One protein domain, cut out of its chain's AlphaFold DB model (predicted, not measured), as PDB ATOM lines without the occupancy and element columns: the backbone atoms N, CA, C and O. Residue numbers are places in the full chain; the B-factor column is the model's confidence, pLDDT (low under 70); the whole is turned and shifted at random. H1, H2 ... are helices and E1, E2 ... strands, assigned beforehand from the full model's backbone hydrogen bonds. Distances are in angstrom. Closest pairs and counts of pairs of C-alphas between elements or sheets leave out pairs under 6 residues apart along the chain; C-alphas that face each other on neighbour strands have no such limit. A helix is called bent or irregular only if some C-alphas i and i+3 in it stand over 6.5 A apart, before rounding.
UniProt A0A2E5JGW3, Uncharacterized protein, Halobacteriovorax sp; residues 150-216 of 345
ATOM      1  N   SER A 150     164.830 160.930 149.977       78.25
ATOM      2  CA  SER A 150     165.488 162.232 149.808       78.25
ATOM      3  C   SER A 150     165.599 162.695 148.350       78.25
ATOM      4  O   SER A 150     165.759 163.887 148.084       78.25
ATOM      5  N   PHE A 151     165.517 161.770 147.389       85.12
ATOM      6  CA  PHE A 151     165.518 162.066 145.956       85.12
ATOM      7  C   PHE A 151     164.112 162.055 145.351       85.12
ATOM      8  O   PHE A 151     163.936 162.478 144.205       85.12
ATOM      9  N   GLU A 152     163.105 161.607 146.100       79.38
ATOM     10  CA  GLU A 152     161.706 161.758 145.719       79.38
ATOM     11  C   GLU A 152     161.254 163.205 145.951       79.38
ATOM     12  O   GLU A 152     161.647 163.855 146.915       79.38
ATOM     13  N   GLY A 153     160.444 163.742 145.036       73.25
ATOM     14  CA  GLY A 153     159.937 165.109 145.139       73.25
ATOM     15  C   GLY A 153     159.961 165.874 143.820       73.25
ATOM     16  O   GLY A 153     159.979 165.291 142.734       73.25
ATOM     17  N   GLY A 154     159.900 167.202 143.932       72.88
ATOM     18  CA  GLY A 154     159.914 168.149 142.816       72.88
ATOM     19  C   GLY A 154     161.209 168.956 142.746       72.88
ATOM     20  O   GLY A 154     162.045 168.897 143.641       72.88
ATOM     21  N   GLY A 155     161.373 169.715 141.665       76.00
ATOM     22  CA  GLY A 155     162.543 170.566 141.432       76.00
ATOM     23  C   GLY A 155     163.377 170.115 140.236       76.00
ATOM     24  O   GLY A 155     163.958 170.940 139.554       76.00
ATOM     25  N   SER A 156     163.390 168.839 139.864       84.31
ATOM     26  CA  SER A 156     164.025 168.424 138.608       84.31
ATOM     27  C   SER A 156     163.316 167.234 137.969       84.31
ATOM     28  O   SER A 156     162.257 166.784 138.416       84.31
ATOM     29  N   ARG A 157     163.878 166.746 136.863       86.44
ATOM     30  CA  ARG A 157     163.374 165.597 136.108       86.44
ATOM     31  C   ARG A 157     164.447 164.535 135.975       86.44
ATOM     32  O   ARG A 157     165.620 164.845 135.762       86.44
ATOM     33  N   MET A 158     164.012 163.278 136.001       88.19
ATOM     34  CA  MET A 158     164.880 162.122 135.797       88.19
ATOM     35  C   MET A 158     165.669 162.193 134.493       88.19
ATOM     36  O   MET A 158     166.828 161.805 134.485       88.19
ATOM     37  N   ARG A 159     165.121 162.765 133.414       87.50
ATOM     38  CA  ARG A 159     165.873 162.978 132.164       87.50
ATOM     39  C   ARG A 159     167.155 163.798 132.347       87.50
ATOM     40  O   ARG A 159     168.158 163.494 131.711       87.50
ATOM     41  N   THR A 160     167.146 164.803 133.225       87.75
ATOM     42  CA  THR A 160     168.329 165.630 133.497       87.75
ATOM     43  C   THR A 160     169.395 164.799 134.205       87.75
ATOM     44  O   THR A 160     170.554 164.823 133.806       87.75
ATOM     45  N   PHE A 161     168.996 163.991 135.190       89.94
ATOM     46  CA  PHE A 161     169.900 163.080 135.895       89.94
ATOM     47  C   PHE A 161     170.378 161.920 135.001       89.94
ATOM     48  O   PHE A 161     171.541 161.538 135.012       89.94
ATOM     49  N   ALA A 162     169.519 161.389 134.136       90.56
ATOM     50  CA  ALA A 162     169.908 160.382 133.158       90.56
ATOM     51  C   ALA A 162     170.961 160.932 132.181       90.56
ATOM     52  O   ALA A 162     171.928 160.236 131.882       90.56
ATOM     53  N   ASN A 163     170.836 162.188 131.733       89.50
ATOM     54  CA  ASN A 163     171.845 162.834 130.888       89.50
ATOM     55  C   ASN A 163     173.198 162.996 131.594       89.50
ATOM     56  O   ASN A 163     174.233 162.814 130.946       89.50
ATOM     57  N   THR A 164     173.219 163.294 132.899       90.75
ATOM     58  CA  THR A 164     174.480 163.368 133.656       90.75
ATOM     59  C   THR A 164     175.115 161.993 133.827       90.75
ATOM     60  O   THR A 164     176.319 161.846 133.621       90.75
ATOM     61  N   VAL A 165     174.321 160.951 134.088       92.31
ATOM     62  CA  VAL A 165     174.818 159.567 134.141       92.31
ATOM     63  C   VAL A 165     175.332 159.103 132.772       92.31
ATOM     64  O   VAL A 165     176.369 158.447 132.690       92.31
ATOM     65  N   LEU A 166     174.659 159.465 131.674       92.19
ATOM     66  CA  LEU A 166     175.124 159.170 130.313       92.19
ATOM     67  C   LEU A 166     176.443 159.880 129.987       92.19
ATOM     68  O   LEU A 166     177.316 159.270 129.370       92.19
ATOM     69  N   TYR A 167     176.613 161.132 130.425       92.88
ATOM     70  CA  TYR A 167     177.905 161.813 130.335       92.88
ATOM     71  C   TYR A 167     178.973 161.044 131.118       92.88
ATOM     72  O   TYR A 167     180.024 160.733 130.565       92.88
ATOM     73  N   ALA A 168     178.682 160.654 132.363       91.44
ATOM     74  CA  ALA A 168     179.629 159.910 133.186       91.44
ATOM     75  C   ALA A 168     180.064 158.588 132.529       91.44
ATOM     76  O   ALA A 168     181.249 158.265 132.526       91.44
ATOM     77  N   ARG A 169     179.132 157.868 131.887       92.88
ATOM     78  CA  ARG A 169     179.441 156.658 131.099       92.88
ATOM     79  C   ARG A 169     180.390 156.942 129.944       92.88
ATOM     80  O   ARG A 169     181.303 156.161 129.707       92.88
ATOM     81  N   LYS A 170     180.163 158.038 129.219       92.50
ATOM     82  CA  LYS A 170     180.994 158.435 128.077       92.50
ATOM     83  C   LYS A 170     182.403 158.843 128.514       92.50
ATOM     84  O   LYS A 170     183.358 158.518 127.819       92.50
ATOM     85  N   THR A 171     182.519 159.551 129.634       91.31
ATOM     86  CA  THR A 171     183.779 160.156 130.091       91.31
ATOM     87  C   THR A 171     184.633 159.193 130.915       91.31
ATOM     88  O   THR A 171     185.842 159.137 130.718       91.31
ATOM     89  N   TRP A 172     184.018 158.411 131.808       86.88
ATOM     90  CA  TRP A 172     184.724 157.545 132.766       86.88
ATOM     91  C   TRP A 172     184.396 156.053 132.628       86.88
ATOM     92  O   TRP A 172     184.933 155.231 133.365       86.88
ATOM     93  N   GLY A 173     183.530 155.679 131.684       88.25
ATOM     94  CA  GLY A 173     183.147 154.291 131.437       88.25
ATOM     95  C   GLY A 173     181.950 153.808 132.261       88.25
ATOM     96  O   GLY A 173     181.476 154.449 133.204       88.25
ATOM     97  N   ASN A 174     181.428 152.639 131.880       88.25
ATOM     98  CA  ASN A 174     180.232 152.056 132.497       88.25
ATOM     99  C   ASN A 174     180.440 151.682 133.967       88.25
ATOM    100  O   ASN A 174     179.506 151.799 134.755       88.25
ATOM    101  N   GLU A 175     181.641 151.244 134.339       82.88
ATOM    102  CA  GLU A 175     181.952 150.827 135.709       82.88
ATOM    103  C   GLU A 175     181.804 151.988 136.694       82.88
ATOM    104  O   GLU A 175     181.066 151.868 137.670       82.88
ATOM    105  N   VAL A 176     182.399 153.145 136.384       83.44
ATOM    106  CA  VAL A 176     182.305 154.355 137.215       83.44
ATOM    107  C   VAL A 176     180.871 154.875 137.277       83.44
ATOM    108  O   VAL A 176     180.375 155.196 138.353       83.44
ATOM    109  N   ALA A 177     180.155 154.910 136.152       88.75
ATOM    110  CA  ALA A 177     178.761 155.353 136.150       88.75
ATOM    111  C   ALA A 177     177.836 154.422 136.955       88.75
ATOM    112  O   ALA A 177     176.897 154.883 137.604       88.75
ATOM    113  N   ASN A 178     178.095 153.115 136.933       85.25
ATOM    114  CA  ASN A 178     177.355 152.155 137.746       85.25
ATOM    115  C   ASN A 178     177.727 152.273 139.231       85.25
ATOM    116  O   ASN A 178     176.843 152.164 140.077       85.25
ATOM    117  N   ALA A 179     178.996 152.544 139.554       82.44
ATOM    118  CA  ALA A 179     179.434 152.837 140.918       82.44
ATOM    119  C   ALA A 179     178.787 154.122 141.459       82.44
ATOM    120  O   ALA A 179     178.312 154.130 142.592       82.44
ATOM    121  N   LEU A 180     178.670 155.164 140.629       87.69
ATOM    122  CA  LEU A 180     177.931 156.389 140.936       87.69
ATOM    123  C   LEU A 180     176.469 156.095 141.285       87.69
ATOM    124  O   LEU A 180     176.016 156.462 142.366       87.69
ATOM    125  N   LEU A 181     175.750 155.386 140.413       88.00
ATOM    126  CA  LEU A 181     174.363 154.988 140.670       88.00
ATOM    127  C   LEU A 181     174.229 154.179 141.965       88.00
ATOM    128  O   LEU A 181     173.374 154.489 142.793       88.00
ATOM    129  N   ALA A 182     175.110 153.196 142.169       82.75
ATOM    130  CA  ALA A 182     175.129 152.384 143.378       82.75
ATOM    131  C   ALA A 182     175.382 153.236 144.629       82.75
ATOM    132  O   ALA A 182     174.644 153.097 145.595       82.75
ATOM    133  N   SER A 183     176.344 154.164 144.595       81.75
ATOM    134  CA  SER A 183     176.659 155.070 145.712       81.75
ATOM    135  C   SER A 183     175.491 155.963 146.119       81.75
ATOM    136  O   SER A 183     175.343 156.305 147.287       81.75
ATOM    137  N   MET A 184     174.641 156.303 145.152       85.06
ATOM    138  CA  MET A 184     173.418 157.068 145.356       85.06
ATOM    139  C   MET A 184     172.212 156.164 145.637       85.06
ATOM    140  O   MET A 184     171.113 156.664 145.834       85.06
ATOM    141  N   GLN A 185     172.393 154.838 145.645       84.31
ATOM    142  CA  GLN A 185     171.342 153.830 145.841       84.31
ATOM    143  C   GLN A 185     170.222 153.925 144.795       84.31
ATOM    144  O   GLN A 185     169.073 153.563 145.044       84.31
ATOM    145  N   ILE A 186     170.566 154.403 143.597       85.50
ATOM    146  CA  ILE A 186     169.653 154.551 142.467       85.50
ATOM    147  C   ILE A 186     169.840 153.360 141.534       85.50
ATOM    148  O   ILE A 186     170.934 153.094 141.040       85.50
ATOM    149  N   THR A 187     168.754 152.650 141.243       81.62
ATOM    150  CA  THR A 187     168.800 151.552 140.270       81.62
ATOM    151  C   THR A 187     168.910 152.077 138.837       81.62
ATOM    152  O   THR A 187     168.407 153.152 138.512       81.62
ATOM    153  N   GLN A 188     169.522 151.298 137.944       85.06
ATOM    154  CA  GLN A 188     169.593 151.659 136.525       85.06
ATOM    155  C   GLN A 188     168.201 151.793 135.888       85.06
ATOM    156  O   GLN A 188     167.994 152.681 135.060       85.06
ATOM    157  N   ASP A 189     167.244 150.967 136.312       83.56
ATOM    158  CA  ASP A 189     165.863 151.013 135.827       83.56
ATOM    159  C   ASP A 189     165.186 152.346 136.169       83.56
ATOM    160  O   ASP A 189     164.343 152.815 135.402       83.56
ATOM    161  N   SER A 190     165.617 153.035 137.236       83.94
ATOM    162  CA  SER A 190     165.138 154.380 137.568       83.94
ATOM    163  C   SER A 190     165.362 155.399 136.452       83.94
ATOM    164  O   SER A 190     164.544 156.301 136.283       83.94
ATOM    165  N   LEU A 191     166.402 155.223 135.632       87.12
ATOM    166  CA  LEU A 191     166.714 156.114 134.512       87.12
ATOM    167  C   LEU A 191     165.771 155.935 133.311       87.12
ATOM    168  O   LEU A 191     165.740 156.792 132.431       87.12
ATOM    169  N   SER A 192     164.994 154.846 133.265       84.56
ATOM    170  CA  SER A 192     164.053 154.559 132.172       84.56
ATOM    171  C   SER A 192     162.745 155.363 132.250       84.56
ATOM    172  O   SER A 192     161.947 155.329 131.314       84.56
ATOM    173  N   PHE A 193     162.548 156.141 133.323       84.62
ATOM    174  CA  PHE A 193     161.367 156.976 133.559       84.62
ATOM    175  C   PHE A 193     161.710 158.476 133.461       84.62
ATOM    176  O   PHE A 193     161.683 159.172 134.476       84.62
ATOM    177  N   PRO A 194     162.026 159.011 132.265       82.56
ATOM    178  CA  PRO A 194     162.601 160.353 132.088       82.56
ATOM    179  C   PRO A 194     161.734 161.497 132.635       82.56
ATOM    180  O   PRO A 194     162.263 162.526 133.062       82.56
ATOM    181  N   GLU A 195     160.412 161.319 132.657       83.31
ATOM    182  CA  GLU A 195     159.461 162.332 133.121       83.31
ATOM    183  C   GLU A 195     159.213 162.303 134.638       83.31
ATOM    184  O   GLU A 195     158.586 163.229 135.161       83.31
ATOM    185  N   LYS A 196     159.715 161.289 135.365       86.06
ATOM    186  CA  LYS A 196     159.576 161.218 136.828       86.06
ATOM    187  C   LYS A 196     160.197 162.472 137.451       86.06
ATOM    188  O   LYS A 196     161.345 162.818 137.157       86.06
ATOM    189  N   SER A 197     159.418 163.169 138.277       86.31
ATOM    190  CA  SER A 197     159.927 164.274 139.090       86.31
ATOM    191  C   SER A 197     160.898 163.724 140.127       86.31
ATOM    192  O   SER A 197     160.626 162.690 140.740       86.31
ATOM    193  N   ILE A 198     162.026 164.405 140.291       86.88
ATOM    194  CA  ILE A 198     163.014 164.096 141.322       86.88
ATOM    195  C   ILE A 198     163.401 165.372 142.054       86.88
ATOM    196  O   ILE A 198     163.329 166.467 141.487       86.88
ATOM    197  N   SER A 199     163.837 165.213 143.297       86.06
ATOM    198  CA  SER A 199     164.395 166.302 144.086       86.06
ATOM    199  C   SER A 199     165.653 166.867 143.427       86.06
ATOM    200  O   SER A 199     166.481 166.121 142.898       86.06
ATOM    201  N   ILE A 200     165.832 168.187 143.490       82.62
ATOM    202  CA  ILE A 200     167.056 168.853 143.026       82.62
ATOM    203  C   ILE A 200     168.295 168.427 143.838       82.62
ATOM    204  O   ILE A 200     169.405 168.442 143.306       82.62
ATOM    205  N   CYS A 201     168.110 167.949 145.077       81.38
ATOM    206  CA  CYS A 201     169.184 167.477 145.961       81.38
ATOM    207  C   CYS A 201     170.001 166.330 145.353       81.38
ATOM    208  O   CYS A 201     171.182 166.181 145.658       81.38
ATOM    209  N   VAL A 202     169.407 165.550 144.442       86.75
ATOM    210  CA  VAL A 202     170.113 164.482 143.721       86.75
ATOM    211  C   VAL A 202     171.347 165.011 142.983       86.75
ATOM    212  O   VAL A 202     172.359 164.322 142.917       86.75
ATOM    213  N   PHE A 203     171.308 166.247 142.468       86.06
ATOM    214  CA  PHE A 203     172.441 166.858 141.769       86.06
ATOM    215  C   PHE A 203     173.530 167.306 142.740       86.06
ATOM    216  O   PHE A 203     174.704 167.206 142.400       86.06
ATOM    217  N   ALA A 204     173.167 167.710 143.960       80.56
ATOM    218  CA  ALA A 204     174.141 167.970 145.014       80.56
ATOM    219  C   ALA A 204     174.905 166.680 145.362       80.56
ATOM    220  O   ALA A 204     176.130 166.650 145.279       80.56
ATOM    221  N   SER A 205     174.185 165.581 145.632       82.44
ATOM    222  CA  SER A 205     174.787 164.270 145.924       82.44
ATOM    223  C   SER A 205     175.551 163.665 144.740       82.44
ATOM    224  O   SER A 205     176.515 162.928 144.931       82.44
ATOM    225  N   LEU A 206     175.143 163.964 143.508       88.38
ATOM    226  CA  LEU A 206     175.855 163.573 142.294       88.38
ATOM    227  C   LEU A 206     177.185 164.323 142.172       88.38
ATOM    228  O   LEU A 206     178.234 163.701 142.004       88.38
ATOM    229  N   HIS A 207     177.141 165.659 142.248       87.31
ATOM    230  CA  HIS A 207     178.314 166.511 142.069       87.31
ATOM    231  C   HIS A 207     179.350 166.258 143.162       87.31
ATOM    232  O   HIS A 207     180.506 166.014 142.821       87.31
ATOM    233  N   GLN A 208     178.899 166.142 144.418       80.81
ATOM    234  CA  GLN A 208     179.089 164.918 145.179       80.81
ATOM    235  C   GLN A 208     180.301 164.033 144.938       80.81
ATOM    236  O   GLN A 208     181.498 164.323 144.989       80.81
ATOM    237  N   LYS A 209     179.874 162.813 144.701       83.31
ATOM    238  CA  LYS A 209     180.708 161.677 144.432       83.31
ATOM    239  C   LYS A 209     181.627 161.947 143.238       83.31
ATOM    240  O   LYS A 209     182.760 161.488 143.234       83.31
ATOM    241  N   LEU A 210     181.205 162.770 142.274       85.88
ATOM    242  CA  LEU A 210     182.037 163.143 141.131       85.88
ATOM    243  C   LEU A 210     183.257 163.998 141.511       85.88
ATOM    244  O   LEU A 210     184.348 163.708 141.027       85.88
ATOM    245  N   ARG A 211     183.130 165.010 142.381       83.38
ATOM    246  CA  ARG A 211     184.293 165.769 142.886       83.38
ATOM    247  C   ARG A 211     185.211 164.895 143.722       83.38
ATOM    248  O   ARG A 211     186.420 164.965 143.538       83.38
ATOM    249  N   GLN A 212     184.648 164.064 144.602       78.25
ATOM    250  CA  GLN A 212     185.430 163.106 145.399       78.25
ATOM    251  C   GLN A 212     186.226 162.149 144.499       78.25
ATOM    252  O   GLN A 212     187.353 161.785 144.817       78.25
ATOM    253  N   PHE A 213     185.678 161.826 143.328       79.62
ATOM    254  CA  PHE A 213     186.348 161.057 142.284       79.62
ATOM    255  C   PHE A 213     187.328 161.869 141.407       79.62
ATOM    256  O   PHE A 213     187.995 161.310 140.540       79.62
ATOM    257  N   GLY A 214     187.454 163.182 141.623       82.56
ATOM    258  CA  GLY A 214     188.412 164.051 140.933       82.56
ATOM    259  C   GLY A 214     187.841 164.881 139.781       82.56
ATOM    260  O   GLY A 214     188.613 165.441 138.996       82.56
ATOM    261  N   ALA A 215     186.515 164.994 139.649       87.81
ATOM    262  CA  ALA A 215     185.913 165.822 138.610       87.81
ATOM    263  C   ALA A 215     186.295 167.311 138.762       87.81
ATOM    264  O   ALA A 215     186.175 167.915 139.826       87.81
ATOM    265  N   GLN A 216     186.739 167.919 137.666       91.88
ATOM    266  CA  GLN A 216     187.053 169.341 137.547       91.88
ATOM    267  C   GLN A 216     185.830 170.163 137.115       91.88
ATOM    268  O   GLN A 216     184.866 169.617 136.580       91.88
TER     269      GLN A 216
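AT A GLANCE: This is residues 150 to 216 of the 345 residues of an uncharacterized protein of Halobacteriovorax sp (UniProt A0A2E5JGW3). Arm H1a of bent helix H1 and helix H3 run side by side from a tiny ribbon, E1 and E2; arm H1b folds back as a V to H3, and short H2 packs on H1a. Mostly helix, the 67 printed residues hold E1, H1, H2, E2, H3. It is compact: radius of gyration of the C-alphas 11.1 A, spans 29 by 20 by 18 A.

HOW THE PARTS SIT: E1, residues 155 to 157, is antiparallel to E2, 197 to 199; N 156 and O 198, 2.9 A, are within hydrogen-bond range. H1, residues 158 to 183, assigned as one helix by its hydrogen bonds, is bent: C-alphas 171 and 174 are 9.2 A apart. Arms H1a, 158 to 171, and H1b, 174 to 183, touch, closest C-alphas Arg 169 and Ala 177, 5.3 A, at a steep tilt of 44 degrees, opposite ways. H2, residues 188 to 192, touches H1a's residues 158 to 162 alone, closest C-alphas Leu 191 and Ala 162, 5.5 A. H3, residues 201 to 212, touches H1b with 206 to 210 alone, closest C-alphas Lys 209 and Leu 180, 6.9 A. Every O i to N i+4 pair is within range in H1a, H1b and H3; H2 has 0 of 1, but 2 of 2 O i to N i+3.

IN THESE COORDINATES: E1 begins at C-alpha 155 (162.543, 170.566, 141.432). H1a measures 19.8 A, H3 16.8 A, ending at C-alpha 212 (185.430, 163.106, 145.399).

THE WHOLE: The printed part has no cut; no printed residue is under 70 in pLDDT.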